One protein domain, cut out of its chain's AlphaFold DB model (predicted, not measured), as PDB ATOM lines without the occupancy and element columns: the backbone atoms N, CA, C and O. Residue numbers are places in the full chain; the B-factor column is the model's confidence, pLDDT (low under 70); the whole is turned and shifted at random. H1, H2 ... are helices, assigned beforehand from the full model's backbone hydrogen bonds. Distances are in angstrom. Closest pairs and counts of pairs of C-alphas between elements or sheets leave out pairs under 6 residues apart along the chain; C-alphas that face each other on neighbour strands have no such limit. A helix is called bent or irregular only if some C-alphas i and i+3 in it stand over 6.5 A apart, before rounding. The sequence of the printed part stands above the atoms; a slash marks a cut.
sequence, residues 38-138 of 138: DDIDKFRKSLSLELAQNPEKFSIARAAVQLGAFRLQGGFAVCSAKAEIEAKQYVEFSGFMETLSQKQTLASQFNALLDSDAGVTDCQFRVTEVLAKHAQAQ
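This is residues 38 to 138 of the 138 residues of an uncharacterized protein of Pseudomonas fluorescens (UniProt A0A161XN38). Helix H5 runs through the middle of a small helical body, with H1 crossing it on one side and H3 packed on the other. The short H2 packs on the first part of H5, H4 lies beside H3 and H5, and the long link from H2 to H3 loops out to Gly 74. The printed part has 101 residues with five named helices, H1 to H5 in chain order, and no named strand; its class is all helix. The whole is compact, with a radius of gyration of the C-alphas of 13.0 A and spans of 40 by 30 by 22 A.

H1, residues 38 to 53, begins at C-alpha 38 (11.094, 86.969, 104.186) and is 22.3 A long from first to last C-alpha. H2 is residues 60 to 67, 10.2 A. H3 is residues 87 to 100, 20.0 A, and H4 is residues 104 to 114, 16.3 A. H4 is only just irregular: C-alphas 105 and 108 are 6.8 A apart. H5, residues 122 to 136, 21.1 A, ends at C-alpha 136 (26.812, 82.772, 89.458).

H5 is the hub. It touches H3 at a steep tilt of 39 degrees, the same way; the closest C-alphas, of Phe 96 and Ala 132, are 5.2 A apart. H1, with residues 44 to 48 alone, touches H5 at a steep tilt of 63 degrees, closest at the C-alphas of Ser 48 and Leu 131, 5.8 A. H2 touches residues 123 to 128 of H5, closest at the C-alphas of Ala 64 and Cys 123, 4.9 A. H1 and H2, a helical hairpin, only just touch, with 3 pairs of C-alphas within 8 A. H4 is close to H3 but not clearly touching, the closest C-alphas being those of Leu 100 and Leu 106, 7.5 A. Every O i to N i+4 pair is within hydrogen-bond range in H2, H3 and H5; H1 has 10 of 12 and H4 5 of 7.

The C-alphas of Gly 74 and Gln 102 are the two farthest apart, 39.8 A. The printed part has no cut. The link from H2 to H3, residues 68 to 86, is long. Residue 138, the chain's last, is under 70 in pLDDT; the mean of the printed part is 93.2.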
ATOM      1  N   ASP A  38       9.838  87.076 103.440       93.44
ATOM      2  CA  ASP A  38      11.094  86.969 104.186       93.44
ATOM      3  C   ASP A  38      11.399  85.527 104.614       93.44
ATOM      4  O   ASP A  38      12.556  85.103 104.570       93.44
ATOM      5  N   ASP A  39      10.389  84.750 105.015       93.00
ATOM      6  CA  ASP A  39      10.569  83.340 105.387       93.00
ATOM      7  C   ASP A  39      10.965  82.494 104.175       93.00
ATOM      8  O   ASP A  39      11.872  81.662 104.260       93.00
ATOM      9  N   ILE A  40      10.327  82.748 103.031       92.75
ATOM     10  CA  ILE A  40      10.643  82.080 101.765       92.75
ATOM     11  C   ILE A  40      12.064  82.444 101.326       92.75
ATOM     12  O   ILE A  40      12.827  81.570 100.917       92.75
ATOM     13  N   ASP A  41      12.457  83.709 101.439       93.38
ATOM     14  CA  ASP A  41      13.788  84.157 101.040       93.38
ATOM     15  C   ASP A  41      14.881  83.636 101.978       93.38
ATOM     16  O   ASP A  41      15.960  83.258 101.515       93.38
ATOM     17  N   LYS A  42      14.611  83.532 103.286       94.62
ATOM     18  CA  LYS A  42      15.498  82.832 104.232       94.62
ATOM     19  C   LYS A  42      15.656  81.366 103.850       94.62
ATOM     20  O   LYS A  42      16.784  80.875 103.808       94.62
ATOM     21  N   PHE A  43      14.555  80.686 103.532       95.69
ATOM     22  CA  PHE A  43      14.593  79.304 103.064       95.69
ATOM     23  C   PHE A  43      15.439  79.173 101.793       95.69
ATOM     24  O   PHE A  43      16.380  78.384 101.774       95.69
ATOM     25  N   ARG A  44      15.199  80.003 100.772       93.75
ATOM     26  CA  ARG A  44      15.973  80.006  99.517       93.75
ATOM     27  C   ARG A  44      17.471  80.189  99.761       93.75
ATOM     28  O   ARG A  44      18.263  79.399  99.257       93.75
ATOM     29  N   LYS A  45      17.860  81.163 100.592       92.94
ATOM     30  CA  LYS A  45      19.270  81.390 100.962       92.94
ATOM     31  C   LYS A  45      19.881  80.189 101.690       92.94
ATOM     32  O   LYS A  45      21.060  79.894 101.503       92.94
ATOM     33  N   SER A  46      19.092  79.487 102.504       95.25
ATOM     34  CA  SER A  46      19.561  78.299 103.226       95.25
ATOM     35  C   SER A  46      19.890  77.124 102.300       95.25
ATOM     36  O   SER A  46      20.777  76.344 102.635       95.25
ATOM     37  N   LEU A  47      19.267  77.028 101.117       95.75
ATOM     38  CA  LEU A  47      19.505  75.929 100.173       95.75
ATOM     39  C   LEU A  47      20.947  75.904  99.670       95.75
ATOM     40  O   LEU A  47      21.592  74.859  99.674       95.75
ATOM     41  N   SER A  48      21.479  77.059  99.273       90.88
ATOM     42  CA  SER A  48      22.862  77.155  98.801       90.88
ATOM     43  C   SER A  48      23.869  76.915  99.921       90.88
ATOM     44  O   SER A  48      24.912  76.309  99.682       90.88
ATOM     45  N   LEU A  49      23.544  77.334 101.149       93.00
ATOM     46  CA  LEU A  49      24.352  77.023 102.325       93.00
ATOM     47  C   LEU A  49      24.354  75.518 102.616       93.00
ATOM     48  O   LEU A  49      25.412  74.945 102.865       93.00
ATOM     49  N   GLU A  50      23.191  74.870 102.547       94.00
ATOM     50  CA  GLU A  50      23.067  73.430 102.756       94.00
ATOM     51  C   GLU A  50      23.839  72.645 101.693       94.00
ATOM     52  O   GLU A  50      24.604  71.747 102.045       94.00
ATOM     53  N   LEU A  51      23.709  73.015 100.413       93.25
ATOM     54  CA  LEU A  51      24.476  72.409  99.325       93.25
ATOM     55  C   LEU A  51      25.989  72.580  99.534       93.25
ATOM     56  O   LEU A  51      26.747  71.654  99.268       93.25
ATOM     57  N   ALA A  52      26.437  73.741 100.016       90.62
ATOM     58  CA  ALA A  52      27.853  73.989 100.275       90.62
ATOM     59  C   ALA A  52      28.390  73.190 101.475       90.62
ATOM     60  O   ALA A  52      29.510  72.690 101.427       90.62
ATOM     61  N   GLN A  53      27.606  73.069 102.551       92.94
ATOM     62  CA  GLN A  53      28.037  72.418 103.791       92.94
ATOM     63  C   GLN A  53      27.865  70.895 103.769       92.94
ATOM     64  O   GLN A  53      28.656  70.180 104.377       92.94
ATOM     65  N   ASN A  54      26.820  70.394 103.109       92.25
ATOM     66  CA  ASN A  54      26.438  68.982 103.108       92.25
ATOM     67  C   ASN A  54      26.012  68.514 101.701       92.25
ATOM     68  O   ASN A  54      24.885  68.034 101.534       92.25
ATOM     69  N   PRO A  55      26.888  68.610 100.681       90.75
ATOM     70  CA  PRO A  55      26.524  68.351  99.285       90.75
ATOM     71  C   PRO A  55      25.974  66.939  99.040       90.75
ATOM     72  O   PRO A  55      25.064  66.781  98.234       90.75
ATOM     73  N   GLU A  56      26.462  65.936  99.776       91.19
ATOM     74  CA  GLU A  56      26.017  64.533  99.684       91.19
ATOM     75  C   GLU A  56      24.616  64.287 100.266       91.19
ATOM     76  O   GLU A  56      23.965  63.293  99.955       91.19
ATOM     77  N   LYS A  57      24.148  65.171 101.154       90.50
ATOM     78  CA  LYS A  57      22.821  65.067 101.790       90.50
ATOM     79  C   LYS A  57      21.798  66.002 101.155       90.50
ATOM     80  O   LYS A  57      20.606  65.888 101.446       90.50
ATOM     81  N   PHE A  58      22.254  66.942 100.332       95.31
ATOM     82  CA  PHE A  58      21.379  67.888  99.668       95.31
ATOM     83  C   PHE A  58      20.513  67.173  98.628       95.31
ATOM     84  O   PHE A  58      21.001  66.374  97.830       95.31
ATOM     85  N   SER A  59      19.216  67.484  98.618       96.00
ATOM     86  CA  SER A  59      18.259  66.900  97.681       96.00
ATOM     87  C   SER A  59      17.350  67.974  97.098       96.00
ATOM     88  O   SER A  59      16.595  68.609  97.840       96.00
ATOM     89  N   ILE A  60      17.375  68.127  95.770       96.62
ATOM     90  CA  ILE A  60      16.496  69.049  95.034       96.62
ATOM     91  C   ILE A  60      15.032  68.671  95.267       96.62
ATOM     92  O   ILE A  60      14.213  69.531  95.579       96.62
ATOM     93  N   ALA A  61      14.703  67.379  95.183       95.69
ATOM     94  CA  ALA A  61      13.342  66.892  95.391       95.69
ATOM     95  C   ALA A  61      12.829  67.204  96.808       95.69
ATOM     96  O   ALA A  61      11.722  67.717  96.967       95.69
ATOM     97  N   ARG A  62      13.646  66.968  97.843       96.19
ATOM     98  CA  ARG A  62      13.268  67.288  99.229       96.19
ATOM     99  C   ARG A  62      13.098  68.795  99.436       96.19
ATOM    100  O   ARG A  62      12.115  69.211 100.046       96.19
ATOM    101  N   ALA A  63      14.018  69.605  98.914       97.19
ATOM    102  CA  ALA A  63      13.916  71.061  98.971       97.19
ATOM    103  C   ALA A  63      12.661  71.571  98.241       97.19
ATOM    104  O   ALA A  63      11.990  72.477  98.728       97.19
ATOM    105  N   ALA A  64      12.290  70.956  97.116       97.12
ATOM    106  CA  ALA A  64      11.086  71.303  96.367       97.12
ATOM    107  C   ALA A  64       9.804  70.972  97.142       97.12
ATOM    108  O   ALA A  64       8.871  71.771  97.141       97.12
ATOM    109  N   VAL A  65       9.766  69.840  97.856       95.81
ATOM    110  CA  VAL A  65       8.650  69.496  98.755       95.81
ATOM    111  C   VAL A  65       8.519  70.526  99.878       95.81
ATOM    112  O   VAL A  65       7.413  70.982 100.164       95.81
ATOM    113  N   GLN A  66       9.638  70.927 100.485       95.44
ATOM    114  CA  GLN A  66       9.646  71.958 101.525       95.44
ATOM    115  C   GLN A  66       9.175  73.307 100.976       95.44
ATOM    116  O   GLN A  66       8.298  73.924 101.575       95.44
ATOM    117  N   LEU A  67       9.669  73.730  99.806       94.75
ATOM    118  CA  LEU A  67       9.216  74.951  99.135       94.75
ATOM    119  C   LEU A  67       7.715  74.894  98.817       94.75
ATOM    120  O   LEU A  67       6.984  75.850  99.064       94.75
ATOM    121  N   GLY A  68       7.243  73.744  98.336       94.12
ATOM    122  CA  GLY A  68       5.842  73.477  98.028       94.12
ATOM    123  C   GLY A  68       4.920  73.444  99.249       94.12
ATOM    124  O   GLY A  68       3.699  73.429  99.071       94.12
ATOM    125  N   ALA A  69       5.454  73.470 100.475       93.62
ATOM    126  CA  ALA A  69       4.680  73.624 101.706       93.62
ATOM    127  C   ALA A  69       4.436  75.098 102.083       93.62
ATOM    128  O   ALA A  69       3.476  75.384 102.797       93.62
ATOM    129  N   PHE A  70       5.235  76.041 101.566       93.25
ATOM    130  CA  PHE A  70       5.051  77.468 101.843       93.25
ATOM    131  C   PHE A  70       3.749  77.987 101.225       93.25
ATOM    132  O   PHE A  70       3.402  77.703 100.071       93.25
ATOM    133  N   ARG A  71       3.013  78.778 102.005       93.00
ATOM    134  CA  ARG A  71       1.766  79.426 101.592       93.00
ATOM    135  C   ARG A  71       1.817  80.887 101.995       93.00
ATOM    136  O   ARG A  71       2.095  81.182 103.150       93.00
ATOM    137  N   LEU A  72       1.552  81.788 101.060       90.44
ATOM    138  CA  LEU A  72       1.471  83.222 101.325       90.44
ATOM    139  C   LEU A  72       0.126  83.586 101.965       90.44
ATOM    140  O   LEU A  72      -0.790  82.761 102.065       90.44
ATOM    141  N   GLN A  73      -0.007  84.846 102.387       88.81
ATOM    142  CA  GLN A  73      -1.274  85.384 102.878       88.81
ATOM    143  C   GLN A  73      -2.385  85.150 101.846       88.81
ATOM    144  O   GLN A  73      -2.186  85.359 100.655       88.81
ATOM    145  N   GLY A  74      -3.550  84.686 102.302       85.62
ATOM    146  CA  GLY A  74      -4.643  84.268 101.415       85.62
ATOM    147  C   GLY A  74      -4.541  82.816 100.929       85.62
ATOM    148  O   GLY A  74      -5.401  82.372 100.179       85.62
ATOM    149  N   GLY A  75      -3.532  82.057 101.373       86.44
ATOM    150  CA  GLY A  75      -3.399  80.627 101.079       86.44
ATOM    151  C   GLY A  75      -2.785  80.317  99.711       86.44
ATOM    152  O   GLY A  75      -2.785  79.158  99.297       86.44
ATOM    153  N   PHE A  76      -2.246  81.319  99.014       89.38
ATOM    154  CA  PHE A  76      -1.607  81.125  97.714       89.38
ATOM    155  C   PHE A  76      -0.331  80.287  97.845       89.38
ATOM    156  O   PHE A  76       0.516  80.544  98.704       89.38
ATOM    157  N   ALA A  77      -0.195  79.276  96.989       91.94
ATOM    158  CA  ALA A  77       1.017  78.470  96.907       91.94
ATOM    159  C   ALA A  77       2.158  79.265  96.267       91.94
ATOM    160  O   ALA A  77       1.948  79.999  95.305       91.94
ATOM    161  N   VAL A  78       3.369  79.097  96.803       92.69
ATOM    162  CA  VAL A  78       4.588  79.722  96.261       92.69
ATOM    163  C   VAL A  78       5.003  79.087  94.934       92.69
ATOM    164  O   VAL A  78       5.561  79.760  94.072       92.69
ATOM    165  N   CYS A  79       4.744  77.792  94.793       95.31
ATOM    166  CA  CYS A  79       4.994  77.009  93.594       95.31
ATOM    167  C   CYS A  79       4.037  75.814  93.551       95.31
ATOM    168  O   CYS A  79       3.430  75.445  94.565       95.31
ATOM    169  N   SER A  80       3.918  75.191  92.383       95.12
ATOM    170  CA  SER A  80       3.174  73.944  92.218       95.12
ATOM    171  C   SER A  80       4.093  72.727  92.312       95.12
ATOM    172  O   SER A  80       5.039  72.577  91.544       95.12
ATOM    173  N   ALA A  81       3.781  71.804  93.224       91.81
ATOM    174  CA  ALA A  81       4.478  70.518  93.334       91.81
ATOM    175  C   ALA A  81       3.955  69.455  92.347       91.81
ATOM    176  O   ALA A  81       4.415  68.320  92.373       91.81
ATOM    177  N   LYS A  82       2.940  69.791  91.539       92.12
ATOM    178  CA  LYS A  82       2.272  68.856  90.619       92.12
ATOM    179  C   LYS A  82       2.291  69.308  89.167       92.12
ATOM    180  O   LYS A  82       2.139  68.474  88.287       92.12
ATOM    181  N   ALA A  83       2.385  70.614  88.927       95.50
ATOM    182  CA  ALA A  83       2.449  71.133  87.574       95.50
ATOM    183  C   ALA A  83       3.883  70.994  87.075       95.50
ATOM    184  O   ALA A  83       4.806  71.523  87.703       95.50
ATOM    185  N   GLU A  84       4.031  70.277  85.969       97.44
ATOM    186  CA  GLU A  84       5.245  70.287  85.168       97.44
ATOM    187  C   GLU A  84       5.498  71.703  84.637       97.44
ATOM    188  O   GLU A  84       4.559  72.462  84.368       97.44
ATOM    189  N   ILE A  85       6.768  72.071  84.518       98.06
ATOM    190  CA  ILE A  85       7.165  73.326  83.894       98.06
ATOM    191  C   ILE A  85       6.891  73.326  82.389       98.06
ATOM    192  O   ILE A  85       6.898  72.298  81.716       98.06
ATOM    193  N   GLU A  86       6.676  74.512  81.831       97.44
ATOM    194  CA  GLU A  86       6.465  74.669  80.394       97.44
ATOM    195  C   GLU A  86       7.763  74.453  79.595       97.44
ATOM    196  O   GLU A  86       8.870  74.662  80.092       97.44
ATOM    197  N   ALA A  87       7.641  74.162  78.295       96.75
ATOM    198  CA  ALA A  87       8.784  73.970  77.395       96.75
ATOM    199  C   ALA A  87       9.815  75.118  77.441       96.75
ATOM    200  O   ALA A  87      11.020  74.876  77.420       96.75
ATOM    201  N   LYS A  88       9.365  76.376  77.561       97.06
ATOM    202  CA  LYS A  88      10.265  77.538  77.691       97.06
ATOM    203  C   LYS A  88      11.107  77.488  78.973       97.06
ATOM    204  O   LYS A  88      12.271  77.867  78.964       97.06
ATOM    205  N   GLN A  89      10.532  76.974  80.057       97.81
ATOM    206  CA  GLN A  89      11.207  76.849  81.343       97.81
ATOM    207  C   GLN A  89      12.196  75.682  81.338       97.81
ATOM    208  O   GLN A  89      13.198  75.755  82.033       97.81
ATOM    209  N   TYR A  90      11.988  74.643  80.521       97.81
ATOM    210  CA  TYR A  90      13.007  73.609  80.312       97.81
ATOM    211  C   TYR A  90      14.287  74.160  79.671       97.81
ATOM    212  O   TYR A  90      15.384  73.716  80.012       97.81
ATOM    213  N   VAL A  91      14.175  75.167  78.798       97.31
ATOM    214  CA  VAL A  91      15.350  75.863  78.247       97.31
ATOM    215  C   VAL A  91      16.104  76.582  79.365       97.31
ATOM    216  O   VAL A  91      17.310  76.397  79.508       97.31
ATOM    217  N   GLU A  92      15.401  77.320  80.225       97.69
ATOM    218  CA  GLU A  92      16.008  77.961  81.402       97.69
ATOM    219  C   GLU A  92      16.630  76.927  82.356       97.69
ATOM    220  O   GLU A  92      17.759  77.093  82.816       97.69
ATOM    221  N   PHE A  93      15.929  75.815  82.587       97.31
ATOM    222  CA  PHE A  93      16.378  74.716  83.433       97.31
ATOM    223  C   PHE A  93      17.689  74.102  82.933       97.31
ATOM    224  O   PHE A  93      18.594  73.885  83.736       97.31
ATOM    225  N   SER A  94      17.843  73.900  81.618       96.56
ATOM    226  CA  SER A  94      19.110  73.425  81.047       96.56
ATOM    227  C   SER A  94      20.276  74.385  81.312       96.56
ATOM    228  O   SER A  94      21.363  73.934  81.672       96.56
ATOM    229  N   GLY A  95      20.044  75.701  81.254       96.25
ATOM    230  CA  GLY A  95      21.060  76.701  81.598       96.25
ATOM    231  C   GLY A  95      21.432  76.677  83.086       96.25
ATOM    232  O   GLY A  95      22.600  76.841  83.455       96.25
ATOM    233  N   PHE A  96      20.460  76.410  83.963       96.81
ATOM    234  CA  PHE A  96      20.731  76.207  85.388       96.81
ATOM    235  C   PHE A  96      21.545  74.932  85.636       96.81
ATOM    236  O   PHE A  96      22.490  74.962  86.424       96.81
ATOM    237  N   MET A  97      21.224  73.831  84.950       95.25
ATOM    238  CA  MET A  97      21.988  72.581  85.029       95.25
ATOM    239  C   MET A  97      23.432  72.766  84.561       95.25
ATOM    240  O   MET A  97      24.348  72.286  85.224       95.25
ATOM    241  N   GLU A  98      23.650  73.495  83.465       94.62
ATOM    242  CA  GLU A  98      24.992  73.818  82.971       94.62
ATOM    243  C   GLU A  98      25.788  74.619  84.009       94.62
ATOM    244  O   GLU A  98      26.912  74.247  84.354       94.62
ATOM    245  N   THR A  99      25.170  75.650  84.591       93.69
ATOM    246  CA  THR A  99      25.761  76.458  85.674       93.69
ATOM    247  C   THR A  99      26.156  75.594  86.878       93.69
ATOM    248  O   THR A  99      27.175  75.827  87.526       93.69
ATOM    249  N   LEU A 100      25.357  74.569  87.181       92.69
ATOM    250  CA  LEU A 100      25.549  73.677  88.324       92.69
ATOM    251  C   LEU A 100      26.367  72.418  87.993       92.69
ATOM    252  O   LEU A 100      26.638  71.627  88.896       92.69
ATOM    253  N   SER A 101      26.807  72.239  86.744       88.25
ATOM    254  CA  SER A 101      27.459  71.014  86.245       88.25
ATOM    255  C   SER A 101      28.725  70.615  87.009       88.25
ATOM    256  O   SER A 101      29.034  69.434  87.139       88.25
ATOM    257  N   GLN A 102      29.433  71.591  87.585       84.12
ATOM    258  CA  GLN A 102      30.632  71.361  88.400       84.12
ATOM    259  C   GLN A 102      30.321  70.710  89.762       84.12
ATOM    260  O   GLN A 102      31.221  70.225  90.450       84.12
ATOM    261  N   LYS A 103      29.050  70.685  90.184       84.00
ATOM    262  CA  LYS A 103      28.592  70.023  91.411       84.00
ATOM    263  C   LYS A 103      28.181  68.587  91.085       84.00
ATOM    264  O   LYS A 103      27.010  68.304  90.851       84.00
ATOM    265  N   GLN A 104      29.153  67.672  91.110       79.75
ATOM    266  CA  GLN A 104      28.945  66.253  90.772       79.75
ATOM    267  C   GLN A 104      27.771  65.606  91.535       79.75
ATOM    268  O   GLN A 104      27.062  64.773  90.979       79.75
ATOM    269  N   THR A 105      27.506  66.045  92.771       85.50
ATOM    270  CA  THR A 105      26.407  65.543  93.616       85.50
ATOM    271  C   THR A 105      25.001  65.869  93.097       85.50
ATOM    272  O   THR A 105      24.024  65.271  93.554       85.50
ATOM    273  N   LEU A 106      24.867  66.799  92.145       92.50
ATOM    274  CA  LEU A 106      23.581  67.175  91.552       92.50
ATOM    275  C   LEU A 106      23.284  66.448  90.238       92.50
ATOM    276  O   LEU A 106      22.117  66.329  89.874       92.50
ATOM    277  N   ALA A 107      24.297  65.920  89.543       91.12
ATOM    278  CA  ALA A 107      24.122  65.317  88.219       91.12
ATOM    279  C   ALA A 107      23.133  64.138  88.231       91.12
ATOM    280  O   ALA A 107      22.220  64.077  87.411       91.12
ATOM    281  N   SER A 108      23.258  63.235  89.210       91.12
ATOM    282  CA  SER A 108      22.332  62.105  89.368       91.12
ATOM    283  C   SER A 108      20.906  62.555  89.696       91.12
ATOM    284  O   SER A 108      19.946  61.923  89.259       91.12
ATOM    285  N   GLN A 109      20.757  63.663  90.426       95.31
ATOM    286  CA  GLN A 109      19.453  64.226  90.760       95.31
ATOM    287  C   GLN A 109      18.795  64.842  89.531       95.31
ATOM    288  O   GLN A 109      17.606  64.635  89.332       95.31
ATOM    289  N   PHE A 110      19.547  65.549  88.684       95.75
ATOM    290  CA  PHE A 110      19.005  66.086  87.437       95.75
ATOM    291  C   PHE A 110      18.536  64.987  86.490       95.75
ATOM    292  O   PHE A 110      17.431  65.090  85.970       95.75
ATOM    293  N   ASN A 111      19.314  63.913  86.333       93.56
ATOM    294  CA  ASN A 111      18.880  62.767  85.532       93.56
ATOM    295  C   ASN A 111      17.586  62.170  86.095       93.56
ATOM    296  O   ASN A 111      16.617  62.023  85.366       93.56
ATOM    297  N   ALA A 112      17.512  61.951  87.412       93.62
ATOM    298  CA  ALA A 112      16.294  61.443  88.044       93.62
ATOM    299  C   ALA A 112      15.073  62.371  87.870       93.62
ATOM    300  O   ALA A 112      13.943  61.892  87.816       93.62
ATOM    301  N   LEU A 113      15.280  63.690  87.802       95.00
ATOM    302  CA  LEU A 113      14.213  64.654  87.532       95.00
ATOM    303  C   LEU A 113      13.744  64.615  86.073       95.00
ATOM    304  O   LEU A 113      12.550  64.749  85.827       95.00
ATOM    305  N   LEU A 114      14.666  64.445  85.122       94.94
ATOM    306  CA  LEU A 114      14.363  64.389  83.689       94.94
ATOM    307  C   LEU A 114      13.782  63.036  83.257       94.94
ATOM    308  O   LEU A 114      12.964  62.995  82.345       94.94
ATOM    309  N   ASP A 115      14.161  61.953  83.935       95.62
ATOM    310  CA  ASP A 115      13.665  60.594  83.684       95.62
ATOM    311  C   ASP A 115      12.300  60.322  84.355       95.62
ATOM    312  O   ASP A 115      11.733  59.239  84.218       95.62
ATOM    313  N   SER A 116      11.772  61.280  85.123       93.62
ATOM    314  CA  SER A 116      10.479  61.173  85.806       93.62
ATOM    315  C   SER A 116       9.309  61.275  84.823       93.62
ATOM    316  O   SER A 116       9.223  62.235  84.061       93.62
ATOM    317  N   ASP A 117       8.322  60.378  84.940       92.06
ATOM    318  CA  ASP A 117       7.076  60.416  84.149       92.06
ATOM    319  C   ASP A 117       6.270  61.717  84.327       92.06
ATOM    320  O   ASP A 117       5.459  62.079  83.478       92.06
ATOM    321  N   ALA A 118       6.459  62.412  85.453       89.06
ATOM    322  CA  ALA A 118       5.792  63.681  85.749       89.06
ATOM    323  C   ALA A 118       6.565  64.914  85.243       89.06
ATOM    324  O   ALA A 118       6.106  66.039  85.448       89.06
ATOM    325  N   GLY A 119       7.753  64.711  84.663       94.06
ATOM    326  CA  GLY A 119       8.682  65.778  84.309       94.06
ATOM    327  C   GLY A 119       9.187  66.576  85.517       94.06
ATOM    328  O   GLY A 119       9.045  66.179  86.682       94.06
ATOM    329  N   VAL A 120       9.791  67.730  85.231       97.62
ATOM    330  CA  VAL A 120      10.284  68.681  86.234       97.62
ATOM    331  C   VAL A 120       9.136  69.576  86.687       97.62
ATOM    332  O   VAL A 120       8.560  70.327  85.907       97.62
ATOM    333  N   THR A 121       8.818  69.542  87.976       97.94
ATOM    334  CA  THR A 121       7.762  70.377  88.567       97.94
ATOM    335  C   THR A 121       8.210  71.825  88.774       97.94
ATOM    336  O   THR A 121       9.398  72.102  88.963       97.94
ATOM    337  N   ASP A 122       7.255  72.756  88.848       97.94
ATOM    338  CA  ASP A 122       7.523  74.171  89.152       97.94
ATOM    339  C   ASP A 122       8.337  74.347  90.450       97.94
ATOM    340  O   ASP A 122       9.333  75.071  90.467       97.94
ATOM    341  N   CYS A 123       8.030  73.616  91.526       97.75
ATOM    342  CA  CYS A 123       8.839  73.699  92.750       97.75
ATOM    343  C   CYS A 123      10.292  73.210  92.568       97.75
ATOM    344  O   CYS A 123      11.209  73.810  93.132       97.75
ATOM    345  N   GLN A 124      10.532  72.148  91.787       98.31
ATOM    346  CA  GLN A 124      11.891  71.652  91.503       98.31
ATOM    347  C   GLN A 124      12.675  72.639  90.633       98.31
ATOM    348  O   GLN A 124      13.853  72.906  90.895       98.31
ATOM    349  N   PHE A 125      12.005  73.238  89.649       98.38
ATOM    350  CA  PHE A 125      12.557  74.305  88.827       98.38
ATOM    351  C   PHE A 125      12.994  75.506  89.676       98.38
ATOM    352  O   PHE A 125      14.144  75.927  89.587       98.38
ATOM    353  N   ARG A 126      12.131  76.006  90.573       97.81
ATOM    354  CA  ARG A 126      12.439  77.159  91.444       97.81
ATOM    355  C   ARG A 126      13.593  76.903  92.408       97.81
ATOM    356  O   ARG A 126      14.388  77.804  92.660       97.81
ATOM    357  N   VAL A 127      13.704  75.690  92.949       98.06
ATOM    358  CA  VAL A 127      14.868  75.302  93.762       98.06
ATOM    359  C   VAL A 127      16.143  75.371  92.927       98.06
ATOM    360  O   VAL A 127      17.131  75.959  93.361       98.06
ATOM    361  N   THR A 128      16.111  74.822  91.717       97.69
ATOM    362  CA  THR A 128      17.278  74.786  90.827       97.69
ATOM    363  C   THR A 128      17.687  76.190  90.371       97.69
ATOM    364  O   THR A 128      18.871  76.519  90.399       97.69
ATOM    365  N   GLU A 129      16.713  77.053  90.060       97.38
ATOM    366  CA  GLU A 129      16.911  78.477  89.759       97.38
ATOM    367  C   GLU A 129      17.680  79.191  90.884       97.38
ATOM    368  O   GLU A 129      18.649  79.907  90.632       97.38
ATOM    369  N   VAL A 130      17.267  78.986  92.139       96.12
ATOM    370  CA  VAL A 130      17.914  79.597  93.310       96.12
ATOM    371  C   VAL A 130      19.366  79.143  93.435       96.12
ATOM    372  O   VAL A 130      20.254  79.974  93.632       96.12
ATOM    373  N   LEU A 131      19.624  77.842  93.286       95.88
ATOM    374  CA  LEU A 131      20.978  77.295  93.362       95.88
ATOM    375  C   LEU A 131      21.879  77.864  92.261       95.88
ATOM    376  O   LEU A 131      23.003  78.272  92.552       95.88
ATOM    377  N   ALA A 132      21.384  77.932  91.022       95.12
ATOM    378  CA  ALA A 132      22.138  78.458  89.889       95.12
ATOM    379  C   ALA A 132      22.461  79.951  90.053       95.12
ATOM    380  O   ALA A 132      23.613  80.347  89.886       95.12
ATOM    381  N   LYS A 133      21.490  80.773  90.480       93.88
ATOM    382  CA  LYS A 133      21.722  82.201  90.767       93.88
ATOM    383  C   LYS A 133      22.782  82.409  91.847       93.88
ATOM    384  O   LYS A 133      23.604  83.314  91.739       93.88
ATOM    385  N   HIS A 134      22.785  81.567  92.880       89.81
ATOM    386  CA  HIS A 134      23.812  81.621  93.917       89.81
ATOM    387  C   HIS A 134      25.194  81.186  93.419       89.81
ATOM    388  O   HIS A 134      26.184  81.756  93.867       89.81
ATOM    389  N   ALA A 135      25.274  80.217  92.505       88.69
ATOM    390  CA  ALA A 135      26.539  79.787  91.912       88.69
ATOM    391  C   ALA A 135      27.160  80.855  90.994       88.69
ATOM    392  O   ALA A 135      28.375  80.958  90.937       88.69
ATOM    393  N   GLN A 136      26.344  81.671  90.318       84.50
ATOM    394  CA  GLN A 136      26.812  82.772  89.458       84.50
ATOM    395  C   GLN A 136      27.285  84.012  90.231       84.50
ATOM    396  O   GLN A 136      27.967  84.863  89.670       84.50
ATOM    397  N   ALA A 137      26.883  84.150  91.495       74.75
ATOM    398  CA  ALA A 137      27.274  85.268  92.352       74.75
ATOM    399  C   ALA A 137      28.625  85.048  93.068       74.75
ATOM    400  O   ALA A 137      29.028  85.900  93.863       74.75
ATOM    401  N   GLN A 138      29.273  83.903  92.835       58.41
ATOM    402  CA  GLN A 138      30.577  83.510  93.378       58.41
ATOM    403  C   GLN A 138      31.651  83.615  92.298       58.41
ATOM    404  O   GLN A 138      32.786  83.986  92.667       58.41
TER     405      GLN A 138